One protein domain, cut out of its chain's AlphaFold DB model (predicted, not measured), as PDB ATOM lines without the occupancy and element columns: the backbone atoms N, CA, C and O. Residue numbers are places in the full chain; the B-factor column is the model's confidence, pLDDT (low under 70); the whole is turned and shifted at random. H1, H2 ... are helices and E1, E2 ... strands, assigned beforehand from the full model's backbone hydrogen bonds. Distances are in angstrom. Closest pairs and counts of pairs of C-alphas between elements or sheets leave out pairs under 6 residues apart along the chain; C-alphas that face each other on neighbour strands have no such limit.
ATOM      1  N   ILE A 436     341.310 314.496 430.852       61.25
ATOM      2  CA  ILE A 436     340.935 315.342 432.011       61.25
ATOM      3  C   ILE A 436     339.935 316.475 431.674       61.25
ATOM      4  O   ILE A 436     339.060 316.786 432.477       61.25
ATOM      5  N   TYR A 437     340.015 317.085 430.487       64.19
ATOM      6  CA  TYR A 437     339.055 318.109 430.047       64.19
ATOM      7  C   TYR A 437     337.711 317.549 429.542       64.19
ATOM      8  O   TYR A 437     336.685 318.187 429.765       64.19
ATOM      9  N   GLU A 438     337.698 316.367 428.923       70.88
ATOM     10  CA  GLU A 438     336.489 315.618 428.530       70.88
ATOM     11  C   GLU A 438     335.760 315.013 429.737       70.88
ATOM     12  O   GLU A 438     334.532 314.919 429.733       70.88
ATOM     13  N   ASP A 439     336.512 314.645 430.778       71.12
ATOM     14  CA  ASP A 439     335.997 314.004 431.989       71.12
ATOM     15  C   ASP A 439     335.484 315.039 433.010       71.12
ATOM     16  O   ASP A 439     334.398 314.876 433.565       71.12
ATOM     17  N   MET A 440     336.225 316.135 433.241       74.38
ATOM     18  CA  MET A 440     335.795 317.222 434.141       74.38
ATOM     19  C   MET A 440     334.818 318.210 433.492       74.38
ATOM     20  O   MET A 440     334.075 318.880 434.206       74.38
ATOM     21  N   LYS A 441     334.886 318.387 432.164       84.19
ATOM     22  CA  LYS A 441     334.117 319.374 431.380       84.19
ATOM     23  C   LYS A 441     334.053 320.767 432.029       84.19
ATOM     24  O   LYS A 441     332.969 321.265 432.341       84.19
ATOM     25  N   PRO A 442     335.214 321.417 432.251       84.88
ATOM     26  CA  PRO A 442     335.334 322.577 433.136       84.88
ATOM     27  C   PRO A 442     334.539 323.810 432.686       84.88
ATOM     28  O   PRO A 442     334.337 324.723 433.483       84.88
ATOM     29  N   TYR A 443     334.092 323.869 431.431       90.69
ATOM     30  CA  TYR A 443     333.287 324.974 430.928       90.69
ATOM     31  C   TYR A 443     331.793 324.652 431.078       90.69
ATOM     32  O   TYR A 443     331.185 324.045 430.200       90.69
ATOM     33  N   MET A 444     331.182 325.068 432.187       88.31
ATOM     34  CA  MET A 444     329.727 324.988 432.386       88.31
ATOM     35  C   MET A 444     328.982 326.138 431.686       88.31
ATOM     36  O   MET A 444     329.530 327.229 431.499       88.31
ATOM     37  N   CYS A 445     327.717 325.918 431.314       90.69
ATOM     38  CA  CYS A 445     326.848 327.010 430.870       90.69
ATOM     39  C   CYS A 445     326.583 327.982 432.033       90.69
ATOM     40  O   CYS A 445     326.341 327.551 433.157       90.69
ATOM     41  N   LEU A 446     326.601 329.287 431.753       88.12
ATOM     42  CA  LEU A 446     326.368 330.353 432.740       88.12
ATOM     43  C   LEU A 446     324.905 330.834 432.795       88.12
ATOM     44  O   LEU A 446     324.612 331.854 433.413       88.12
ATOM     45  N   VAL A 447     323.986 330.144 432.113       86.19
ATOM     46  CA  VAL A 447     322.562 330.504 432.051       86.19
ATOM     47  C   VAL A 447     321.761 329.541 432.923       86.19
ATOM     48  O   VAL A 447     321.669 328.357 432.608       86.19
ATOM     49  N   GLU A 448     321.169 330.049 434.006       81.00
ATOM     50  CA  GLU A 448     320.500 329.240 435.043       81.00
ATOM     51  C   GLU A 448     319.321 328.400 434.513       81.00
ATOM     52  O   GLU A 448     319.055 327.314 435.022       81.00
ATOM     53  N   GLU A 449     318.645 328.860 433.456       77.69
ATOM     54  CA  GLU A 449     317.523 328.152 432.816       77.69
ATOM     55  C   GLU A 449     317.958 327.187 431.688       77.69
ATOM     56  O   GLU A 449     317.117 326.576 431.024       77.69
ATOM     57  N   CYS A 450     319.263 327.022 431.428       85.31
ATOM     58  CA  CYS A 450     319.742 326.176 430.335       85.31
ATOM     59  C   CYS A 450     319.676 324.679 430.671       85.31
ATOM     60  O   CYS A 450     320.378 324.194 431.557       85.31
ATOM     61  N   LEU A 451     318.921 323.914 429.879       71.12
ATOM     62  CA  LEU A 451     318.810 322.456 430.023       71.12
ATOM     63  C   LEU A 451     320.100 321.688 429.661       71.12
ATOM     64  O   LEU A 451     320.298 320.582 430.150       71.12
ATOM     65  N   GLU A 452     320.996 322.271 428.855       65.81
ATOM     66  CA  GLU A 452     322.312 321.686 428.526       65.81
ATOM     67  C   GLU A 452     323.394 321.995 429.584       65.81
ATOM     68  O   GLU A 452     324.492 321.435 429.528       65.81
ATOM     69  N   SER A 453     323.106 322.856 430.572       62.25
ATOM     70  CA  SER A 453     324.076 323.276 431.600       62.25
ATOM     71  C   SER A 453     324.685 322.107 432.378       62.25
ATOM     72  O   SER A 453     325.874 322.130 432.693       62.25
ATOM     73  N   VAL A 454     323.881 321.068 432.625       60.75
ATOM     74  CA  VAL A 454     324.234 319.869 433.400       60.75
ATOM     75  C   VAL A 454     325.302 319.014 432.704       60.75
ATOM     76  O   VAL A 454     326.051 318.308 433.372       60.75
ATOM     77  N   SER A 455     325.394 319.066 431.370       69.62
ATOM     78  CA  SER A 455     326.318 318.225 430.594       69.62
ATOM     79  C   SER A 455     327.762 318.730 430.552       69.62
ATOM     80  O   SER A 455     328.652 317.912 430.310       69.62
ATOM     81  N   GLY A 456     327.986 320.036 430.756       80.06
ATOM     82  CA  GLY A 456     329.286 320.703 430.594       80.06
ATOM     83  C   GLY A 456     329.877 320.625 429.175       80.06
ATOM     84  O   GLY A 456     329.398 319.887 428.314       80.06
ATOM     85  N   TYR A 457     330.962 321.367 428.937       88.88
ATOM     86  CA  TYR A 457     331.734 321.307 427.690       88.88
ATOM     87  C   TYR A 457     333.224 321.108 427.981       88.88
ATOM     88  O   TYR A 457     333.770 321.669 428.938       88.88
ATOM     89  N   ALA A 458     333.884 320.316 427.136       84.88
ATOM     90  CA  ALA A 458     335.292 319.973 427.280       84.88
ATOM     91  C   ALA A 458     336.222 321.040 426.696       84.88
ATOM     92  O   ALA A 458     337.265 321.345 427.281       84.88
ATOM     93  N   THR A 459     335.834 321.668 425.578       86.31
ATOM     94  CA  THR A 459     336.627 322.719 424.932       86.31
ATOM     95  C   THR A 459     336.012 324.113 425.066       86.31
ATOM     96  O   THR A 459     334.795 324.315 425.068       86.31
ATOM     97  N   PHE A 460     336.887 325.123 425.076       90.50
ATOM     98  CA  PHE A 460     336.488 326.531 425.033       90.50
ATOM     99  C   PHE A 460     335.623 326.866 423.804       90.50
ATOM    100  O   PHE A 460     334.767 327.743 423.882       90.50
ATOM    101  N   GLN A 461     335.864 326.224 422.654       89.56
ATOM    102  CA  GLN A 461     335.210 326.606 421.403       89.56
ATOM    103  C   GLN A 461     333.778 326.060 421.309       89.56
ATOM    104  O   GLN A 461     332.920 326.756 420.773       89.56
ATOM    105  N   GLU A 462     333.504 324.882 421.874       90.06
ATOM    106  CA  GLU A 462     332.141 324.349 422.029       90.06
ATOM    107  C   GLU A 462     331.336 325.205 423.002       90.06
ATOM    108  O   GLU A 462     330.281 325.715 422.632       90.06
ATOM    109  N   TRP A 463     331.885 325.452 424.199       92.62
ATOM    110  CA  TRP A 463     331.275 326.332 425.196       92.62
ATOM    111  C   TRP A 463     330.985 327.723 424.631       92.62
ATOM    112  O   TRP A 463     329.877 328.231 424.771       92.62
ATOM    113  N   PHE A 464     331.950 328.338 423.940       90.38
ATOM    114  CA  PHE A 464     331.767 329.661 423.349       90.38
ATOM    115  C   PHE A 464     330.662 329.669 422.285       90.38
ATOM    116  O   PHE A 464     329.836 330.579 422.284       90.38
ATOM    117  N   ASN A 465     330.611 328.651 421.418       88.81
ATOM    118  CA  ASN A 465     329.550 328.515 420.416       88.81
ATOM    119  C   ASN A 465     328.174 328.322 421.077       88.81
ATOM    120  O   ASN A 465     327.208 328.955 420.665       88.81
ATOM    121  N   HIS A 466     328.086 327.495 422.122       89.25
ATOM    122  CA  HIS A 466     326.859 327.307 422.897       89.25
ATOM    123  C   HIS A 466     326.415 328.611 423.585       89.25
ATOM    124  O   HIS A 466     325.251 328.993 423.491       89.25
ATOM    125  N   MET A 467     327.331 329.350 424.218       88.56
ATOM    126  CA  MET A 467     327.011 330.633 424.856       88.56
ATOM    127  C   MET A 467     326.559 331.696 423.837       88.56
ATOM    128  O   MET A 467     325.648 332.466 424.137       88.56
ATOM    129  N   GLU A 468     327.113 331.719 422.616       86.00
ATOM    130  CA  GLU A 468     326.606 332.582 421.534       86.00
ATOM    131  C   GLU A 468     325.172 332.235 421.084       86.00
ATOM    132  O   GLU A 468     324.476 333.131 420.601       86.00
ATOM    133  N   ASN A 469     324.706 330.991 421.266       85.50
ATOM    134  CA  ASN A 469     323.336 330.586 420.920       85.50
ATOM    135  C   ASN A 469     322.278 331.111 421.909       85.50
ATOM    136  O   ASN A 469     321.127 331.281 421.514       85.50
ATOM    137  N   HIS A 470     322.642 331.384 423.170       84.94
ATOM    138  CA  HIS A 470     321.723 331.963 424.167       84.94
ATOM    139  C   HIS A 470     321.404 333.428 423.877       84.94
ATOM    140  O   HIS A 470     320.248 333.844 423.882       84.94
ATOM    141  N   SER A 471     322.442 334.224 423.628       81.69
ATOM    142  CA  SER A 471     322.328 335.609 423.180       81.69
ATOM    143  C   SER A 471     323.669 336.048 422.600       81.69
ATOM    144  O   SER A 471     324.696 335.813 423.238       81.69
ATOM    145  N   PRO A 472     323.718 336.777 421.471       80.00
ATOM    146  CA  PRO A 472     324.965 337.382 421.017       80.00
ATOM    147  C   PRO A 472     325.512 338.404 422.032       80.00
ATOM    148  O   PRO A 472     326.702 338.682 422.003       80.00
ATOM    149  N   THR A 473     324.706 338.909 422.973       82.81
ATOM    150  CA  THR A 473     325.127 339.818 424.054       82.81
ATOM    151  C   THR A 473     325.182 339.164 425.447       82.81
ATOM    152  O   THR A 473     325.213 339.883 426.445       82.81
ATOM    153  N   TRP A 474     325.274 337.827 425.543       87.44
ATOM    154  CA  TRP A 474     325.210 337.070 426.811       87.44
ATOM    155  C   TRP A 474     326.084 337.627 427.950       87.44
ATOM    156  O   TRP A 474     325.626 337.734 429.087       87.44
ATOM    157  N   ASN A 475     327.317 338.065 427.666       84.50
ATOM    158  CA  ASN A 475     328.240 338.578 428.691       84.50
ATOM    159  C   ASN A 475     327.816 339.925 429.312       84.50
ATOM    160  O   ASN A 475     328.352 340.314 430.345       84.50
ATOM    161  N   GLN A 476     326.879 340.634 428.679       83.38
ATOM    162  CA  GLN A 476     326.306 341.901 429.146       83.38
ATOM    163  C   GLN A 476     324.956 341.702 429.847       83.38
ATOM    164  O   GLN A 476     324.431 342.660 430.424       83.38
ATOM    165  N   GLU A 477     324.377 340.501 429.735       79.62
ATOM    166  CA  GLU A 477     322.974 340.183 430.039       79.62
ATOM    167  C   GLU A 477     322.810 339.181 431.185       79.62
ATOM    168  O   GLU A 477     321.822 339.252 431.911       79.62
ATOM    169  N   LEU A 478     323.804 338.325 431.431       79.81
ATOM    170  CA  LEU A 478     323.840 337.462 432.611       79.81
ATOM    171  C   LEU A 478     324.284 338.231 433.864       79.81
ATOM    172  O   LEU A 478     325.150 339.107 433.804       79.81
ATOM    173  N   TYR A 479     323.687 337.877 435.006       74.44
ATOM    174  CA  TYR A 479     323.950 338.465 436.327       74.44
ATOM    175  C   TYR A 479     323.859 340.006 436.362       74.44
ATOM    176  O   TYR A 479     324.649 340.685 437.019       74.44
ATOM    177  N   GLN A 480     322.890 340.579 435.637       70.19
ATOM    178  CA  GLN A 480     322.588 342.010 435.696       70.19
ATOM    179  C   GLN A 480     321.933 342.384 437.033       70.19
ATOM    180  O   GLN A 480     320.792 342.006 437.303       70.19
ATOM    181  N   SER A 481     322.598 343.220 437.832       64.62
ATOM    182  CA  SER A 481     321.956 343.873 438.976       64.62
ATOM    183  C   SER A 481     320.866 344.846 438.493       64.62
ATOM    184  O   SER A 481     321.152 345.710 437.653       64.62
ATOM    185  N   PRO A 482     319.622 344.763 439.002       68.69
ATOM    186  CA  PRO A 482     318.596 345.750 438.687       68.69
ATOM    187  C   PRO A 482     319.004 347.130 439.216       68.69
ATOM    188  O   PRO A 482     319.544 347.261 440.310       68.69
ATOM    189  N   THR A 483     318.728 348.171 438.436       73.31
ATOM    190  CA  THR A 483     318.806 349.572 438.860       73.31
ATOM    191  C   THR A 483     317.391 350.132 438.947       73.31
ATOM    192  O   THR A 483     316.576 349.919 438.049       73.31
ATOM    193  N   TRP A 484     317.081 350.874 440.005       81.06
ATOM    194  CA  TRP A 484     315.781 351.520 440.171       81.06
ATOM    195  C   TRP A 484     315.860 352.964 439.667       81.06
ATOM    196  O   TRP A 484     316.806 353.674 440.000       81.06
ATOM    197  N   ILE A 485     314.899 353.404 438.849       79.31
ATOM    198  CA  ILE A 485     314.793 354.806 438.406       79.31
ATOM    199  C   ILE A 485     313.357 355.314 438.528       79.31
ATOM    200  O   ILE A 485     312.403 354.535 438.508       79.31
ATOM    201  N   CYS A 486     313.177 356.631 438.594       83.19
ATOM    202  CA  CYS A 486     311.841 357.208 438.545       83.19
ATOM    203  C   CYS A 486     311.314 357.284 437.103       83.19
ATOM    204  O   CYS A 486     311.844 358.015 436.269       83.19
ATOM    205  N   ALA A 487     310.232 356.557 436.812       73.38
ATOM    206  CA  ALA A 487     309.565 356.607 435.508       73.38
ATOM    207  C   ALA A 487     308.766 357.908 435.264       73.38
ATOM    208  O   ALA A 487     308.471 358.223 434.106       73.38
ATOM    209  N   ILE A 488     308.412 358.633 436.336       78.31
ATOM    210  CA  ILE A 488     307.549 359.829 436.329       78.31
ATOM    211  C   ILE A 488     308.370 361.123 436.185       78.31
ATOM    212  O   ILE A 488     307.915 362.058 435.528       78.31
ATOM    213  N   CYS A 489     309.575 361.181 436.761       81.94
ATOM    214  CA  CYS A 489     310.497 362.301 436.579       81.94
ATOM    215  C   CYS A 489     311.032 362.381 435.141       81.94
ATOM    216  O   CYS A 489     311.329 361.368 434.505       81.94
ATOM    217  N   GLU A 490     311.231 363.610 434.664       65.69
ATOM    218  CA  GLU A 490     311.906 363.893 433.391       65.69
ATOM    219  C   GLU A 490     313.416 363.597 433.492       65.69
ATOM    220  O   GLU A 490     314.019 363.058 432.566       65.69
ATOM    221  N   GLN A 491     314.011 363.848 434.665       61.19
ATOM    222  CA  GLN A 491     315.403 363.523 434.998       61.19
ATOM    223  C   GLN A 491     315.564 362.032 435.351       61.19
ATOM    224  O   GLN A 491     315.713 361.650 436.510       61.19
ATOM    225  N   ARG A 492     315.541 361.168 434.331       60.69
ATOM    226  CA  ARG A 492     315.658 359.696 434.464       60.69
ATOM    227  C   ARG A 492     317.067 359.177 434.788       60.69
ATOM    228  O   ARG A 492     317.284 357.969 434.815       60.69
ATOM    229  N   GLU A 493     318.021 360.075 435.004       57.62
ATOM    230  CA  GLU A 493     319.443 359.751 435.182       57.62
ATOM    231  C   GLU A 493     319.794 359.354 436.625       57.62
ATOM    232  O   GLU A 493     320.769 358.632 436.845       57.62
ATOM    233  N   VAL A 494     318.974 359.762 437.604       66.44
ATOM    234  CA  VAL A 494     319.152 359.397 439.016       66.44
ATOM    235  C   VAL A 494     318.782 357.927 439.225       66.44
ATOM    236  O   VAL A 494     317.614 357.537 439.166       66.44
ATOM    237  N   ALA A 495     319.808 357.118 439.479       73.06
ATOM    238  CA  ALA A 495     319.681 355.734 439.909       73.06
ATOM    239  C   ALA A 495     319.518 355.663 441.434       73.06
ATOM    240  O   ALA A 495     320.322 356.231 442.170       73.06
ATOM    241  N   PHE A 496     318.505 354.932 441.891       76.81
ATOM    242  CA  PHE A 496     318.243 354.651 443.300       76.81
ATOM    243  C   PHE A 496     318.893 353.320 443.699       76.81
ATOM    244  O   PHE A 496     318.928 352.378 442.902       76.81
ATOM    245  N   SER A 497     319.405 353.250 444.929       69.88
ATOM    246  CA  SER A 497     320.129 352.097 445.486       69.88
ATOM    247  C   SER A 497     319.249 350.866 445.706       69.88
ATOM    248  O   SER A 497     319.729 349.746 445.539       69.88
ATOM    249  N   GLY A 498     317.969 351.059 446.030       74.56
ATOM    250  CA  GLY A 498     316.998 349.984 446.207       74.56
ATOM    251  C   GLY A 498     315.563 350.361 445.807       74.56
ATOM    252  O   GLY A 498     315.269 351.518 445.485       74.56
ATOM    253  N   PRO A 499     314.632 349.389 445.853       76.81
ATOM    254  CA  PRO A 499     313.216 349.626 445.573       76.81
ATOM    255  C   PRO A 499     312.550 350.507 446.640       76.81
ATOM    256  O   PRO A 499     311.590 351.213 446.334       76.81
ATOM    257  N   GLU A 500     313.055 350.481 447.876       80.19
ATOM    258  CA  GLU A 500     312.525 351.265 448.996       80.19
ATOM    259  C   GLU A 500     312.889 352.749 448.875       80.19
ATOM    260  O   GLU A 500     312.008 353.592 449.021       80.19
ATOM    261  N   ASP A 501     314.124 353.074 448.474       81.50
ATOM    262  CA  ASP A 501     314.538 354.451 448.161       81.50
ATOM    263  C   ASP A 501     313.670 355.050 447.044       81.50
ATOM    264  O   ASP A 501     313.218 356.195 447.123       81.50
ATOM    265  N   LEU A 502     313.381 354.245 446.011       82.62
ATOM    266  CA  LEU A 502     312.494 354.644 444.925       82.62
ATOM    267  C   LEU A 502     311.041 354.810 445.404       82.62
ATOM    268  O   LEU A 502     310.391 355.774 445.006       82.62
ATOM    269  N   SER A 503     310.526 353.922 446.263       80.69
ATOM    270  CA  SER A 503     309.193 354.060 446.878       80.69
ATOM    271  C   SER A 503     309.094 355.330 447.734       80.69
ATOM    272  O   SER A 503     308.125 356.083 447.611       80.69
ATOM    273  N   ALA A 504     310.118 355.627 448.537       84.19
ATOM    274  CA  ALA A 504     310.196 356.836 449.350       84.19
ATOM    275  C   ALA A 504     310.208 358.102 448.479       84.19
ATOM    276  O   ALA A 504     309.399 359.003 448.706       84.19
ATOM    277  N   HIS A 505     311.039 358.146 447.434       86.06
ATOM    278  CA  HIS A 505     311.039 359.234 446.453       86.06
ATOM    279  C   HIS A 505     309.675 359.395 445.766       86.06
ATOM    280  O   HIS A 505     309.144 360.505 445.711       86.06
ATOM    281  N   MET A 506     309.070 358.299 445.299       78.12
ATOM    282  CA  MET A 506     307.749 358.294 444.660       78.12
ATOM    283  C   MET A 506     306.671 358.875 445.585       78.12
ATOM    284  O   MET A 506     305.912 359.751 445.170       78.12
ATOM    285  N   LYS A 507     306.630 358.452 446.854       83.06
ATOM    286  CA  LYS A 507     305.680 358.955 447.862       83.06
ATOM    287  C   LYS A 507     305.923 360.423 448.217       83.06
ATOM    288  O   LYS A 507     304.970 361.182 448.338       83.06
ATOM    289  N   GLN A 508     307.176 360.862 448.307       83.88
ATOM    290  CA  GLN A 508     307.503 362.257 448.626       83.88
ATOM    291  C   GLN A 508     307.282 363.218 447.442       83.88
ATOM    292  O   GLN A 508     306.846 364.347 447.643       83.88
ATOM    293  N   SER A 509     307.570 362.788 446.208       81.50
ATOM    294  CA  SER A 509     307.562 363.652 445.013       81.50
ATOM    295  C   SER A 509     306.309 363.520 444.135       81.50
ATOM    296  O   SER A 509     306.037 364.415 443.331       81.50
ATOM    297  N   HIS A 510     305.538 362.429 444.245       82.44
ATOM    298  CA  HIS A 510     304.442 362.109 443.313       82.44
ATOM    299  C   HIS A 510     303.102 361.709 443.964       82.44
ATOM    300  O   HIS A 510     302.138 361.456 443.233       82.44
ATOM    301  N   ALA A 511     302.971 361.754 445.299       80.56
ATOM    302  CA  ALA A 511     301.689 361.550 446.004       80.56
ATOM    303  C   ALA A 511     300.570 362.531 445.591       80.56
ATOM    304  O   ALA A 511     299.390 362.253 445.781       80.56
ATOM    305  N   SER A 512     300.910 363.659 444.960       78.44
ATOM    306  CA  SER A 512     299.942 364.601 444.378       78.44
ATOM    307  C   SER A 512     299.273 364.112 443.083       78.44
ATOM    308  O   SER A 512     298.321 364.744 442.623       78.44
ATOM    309  N   ARG A 513     299.755 363.020 442.466       76.69
ATOM    310  CA  ARG A 513     299.228 362.471 441.199       76.69
ATOM    311  C   ARG A 513     298.760 361.016 441.272       76.69
ATOM    312  O   ARG A 513     297.972 360.611 440.421       76.69
ATOM    313  N   PHE A 514     299.218 360.241 442.251       83.44
ATOM    314  CA  PHE A 514     298.898 358.818 442.391       83.44
ATOM    315  C   PHE A 514     298.770 358.443 443.870       83.44
ATOM    316  O   PHE A 514     299.467 359.003 444.710       83.44
ATOM    317  N   SER A 515     297.919 357.465 444.188       85.69
ATOM    318  CA  SER A 515     297.838 356.910 445.547       85.69
ATOM    319  C   SER A 515     299.059 356.046 445.883       85.69
ATOM    320  O   SER A 515     299.652 355.443 444.989       85.69
ATOM    321  N   ASP A 516     299.391 355.905 447.170       80.19
ATOM    322  CA  ASP A 516     300.565 355.149 447.638       80.19
ATOM    323  C   ASP A 516     300.651 353.732 447.052       80.19
ATOM    324  O   ASP A 516     301.704 353.307 446.587       80.19
ATOM    325  N   LYS A 517     299.512 353.027 446.972       78.56
ATOM    326  CA  LYS A 517     299.434 351.679 446.380       78.56
ATOM    327  C   LYS A 517     299.761 351.666 444.884       78.56
ATOM    328  O   LYS A 517     300.316 350.691 444.389       78.56
ATOM    329  N   GLN A 518     299.418 352.727 444.152       80.69
ATOM    330  CA  GLN A 518     299.802 352.877 442.746       80.69
ATOM    331  C   GLN A 518     301.285 353.242 442.625       80.69
ATOM    332  O   GLN A 518     301.969 352.679 441.775       80.69
ATOM    333  N   LEU A 519     301.793 354.123 443.495       81.56
ATOM    334  CA  LEU A 519     303.205 354.507 443.542       81.56
ATOM    335  C   LEU A 519     304.122 353.318 443.851       81.56
ATOM    336  O   LEU A 519     305.134 353.159 443.177       81.56
ATOM    337  N   ASP A 520     303.741 352.433 444.773       76.88
ATOM    338  CA  ASP A 520     304.495 351.210 445.075       76.88
ATOM    339  C   ASP A 520     304.511 350.223 443.899       76.88
ATOM    340  O   ASP A 520     305.560 349.675 443.557       76.88
ATOM    341  N   ILE A 521     303.380 350.049 443.202       78.38
ATOM    342  CA  ILE A 521     303.317 349.229 441.980       78.38
ATOM    343  C   ILE A 521     304.169 349.845 440.856       78.38
ATOM    344  O   ILE A 521     304.818 349.108 440.107       78.38
ATOM    345  N   ILE A 522     304.197 351.177 440.734       79.12
ATOM    346  CA  ILE A 522     305.038 351.894 439.767       79.12
ATOM    347  C   ILE A 522     306.519 351.738 440.134       79.12
ATOM    348  O   ILE A 522     307.306 351.377 439.260       79.12
ATOM    349  N   ALA A 523     306.910 351.922 441.396       75.94
ATOM    350  CA  ALA A 523     308.284 351.743 441.869       75.94
ATOM    351  C   ALA A 523     308.786 350.308 441.623       75.94
ATOM    352  O   ALA A 523     309.823 350.108 440.991       75.94
ATOM    353  N   TYR A 524     307.998 349.301 442.011       70.88
ATOM    354  CA  TYR A 524     308.317 347.880 441.825       70.88
ATOM    355  C   TYR A 524     308.458 347.463 440.346       70.88
ATOM    356  O   TYR A 524     309.193 346.519 440.022       70.88
ATOM    357  N   ARG A 525     307.765 348.166 439.438       71.62
ATOM    358  CA  ARG A 525     307.845 347.973 437.979       71.62
ATOM    359  C   ARG A 525     308.892 348.851 437.290       71.62
ATOM    360  O   ARG A 525     309.339 348.477 436.213       71.62
ATOM    361  N   SER A 526     309.347 349.945 437.900       75.69
ATOM    362  CA  SER A 526     310.363 350.862 437.344       75.69
ATOM    363  C   SER A 526     311.804 350.371 437.569       75.69
ATOM    364  O   SER A 526     312.721 351.152 437.826       75.69
ATOM    365  N   ARG A 527     312.001 349.050 437.470       75.56
ATOM    366  CA  ARG A 527     313.322 348.420 437.429       75.56
ATOM    367  C   ARG A 527     313.868 348.503 436.004       75.56
ATOM    368  O   ARG A 527     313.158 348.183 435.053       75.56
ATOM    369  N   ILE A 528     315.127 348.893 435.856       66.75
ATOM    370  CA  ILE A 528     315.860 348.851 434.592       66.75
ATOM    371  C   ILE A 528     317.182 348.142 434.840       66.75
ATOM    372  O   ILE A 528     317.944 348.513 435.729       66.75
ATOM    373  N   PHE A 529     317.483 347.140 434.026       67.75
ATOM    374  CA  PHE A 529     318.804 346.538 434.012       67.75
ATOM    375  C   PHE A 529     319.707 347.350 433.082       67.75
ATOM    376  O   PHE A 529     319.428 347.489 431.889       67.75
ATOM    377  N   LYS A 530     320.787 347.920 433.622       65.31
ATOM    378  CA  LYS A 530     321.841 348.520 432.797       65.31
ATOM    379  C   LYS A 530     322.698 347.380 432.243       65.31
ATOM    380  O   LYS A 530     323.260 346.612 433.020       65.31
TER     381      LYS A 530
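AT A GLANCE: This is residues 436 to 530 of the 855 residues of the protein "C2H2 finger domain-containing protein" of Beauveria brongniartii RCEF 3172 (UniProt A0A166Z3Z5). The model is a long two-lobed shape: one lobe holds H1, H2 and the looping residues 441 to 459, the other holds the crossed helices H4 and H5 with a small two-stranded sheet, and H3 with residues 478 to 481 joins the lobes. In the first lobe the stretch between H1 and H2 runs out and folds back; in the second, H4 and H5 pack on each other next to E1. The printed part has 95 residues, with five named helices and two named strands in the order H1, H2, H3, E1, H4, H5, E2; the sheet, E1 - E2, is antiparallel. The class is mostly helix. The whole is extended, with a radius of gyration of the C-alphas of 20.3 A and spans of 64 by 22 by 19 A.

HOW THE PARTS SIT: H1, residues 436 to 440, touches no helix and is apart from H2, residues 460 to 470. H2 is close to but not clearly touching H3, residues 474 to 477; their closest C-alphas, those of Met 467 and Trp 474, are 7.0 A apart. E1, residues 482 to 485, and E2, residues 527 to 529, are antiparallel neighbours at 128 degrees, with N 483 and O 528 at 2.8 A and N 528 and O 483 at 2.8 A, within hydrogen-bond range. Residues 484 to 485 of E1 also pair with residues 495 to 496, antiparallel. The closest C-alphas of E1 and H4, residues 499 to 510, are those of Trp 484 and Pro 499, at 6.3 A. H4 touches H5, residues 516 to 525, where the closest C-alphas, those of Ser 503 and Ala 523, are 5.6 A apart. They run opposite ways at a steep tilt of 48 degrees. H4 and E2 are only just apart, at 8.2 A. Every O i to N i+4 pair is within hydrogen-bond range in H1, H4 and H5, and 6 of 7 in H2; H3 is too short for such a pair.

IN THESE COORDINATES: H1 begins at C-alpha 436, (340.935, 315.342, 432.011), and measures 5.9 A. H2 measures 15.8 A, H3 5.0 A and E1 9.8 A. H4 begins at C-alpha 499, (313.216, 349.626, 445.573), and measures 15.4 A; H5 measures 14.1 A. E2, 6.7 A, ends at C-alpha 529, (318.804, 346.538, 434.012).

THE WHOLE: The two C-alphas farthest apart, those of Ile 436 and Ser 512, are 65.3 A apart. The printed part has no cut. The links H1 to H2 and E1 to H4 are long, with 19 and 13 residues. The mean pLDDT of the printed part is 78.4; 17 residues are under 70, among them residues 452 to 455 and 490 to 494.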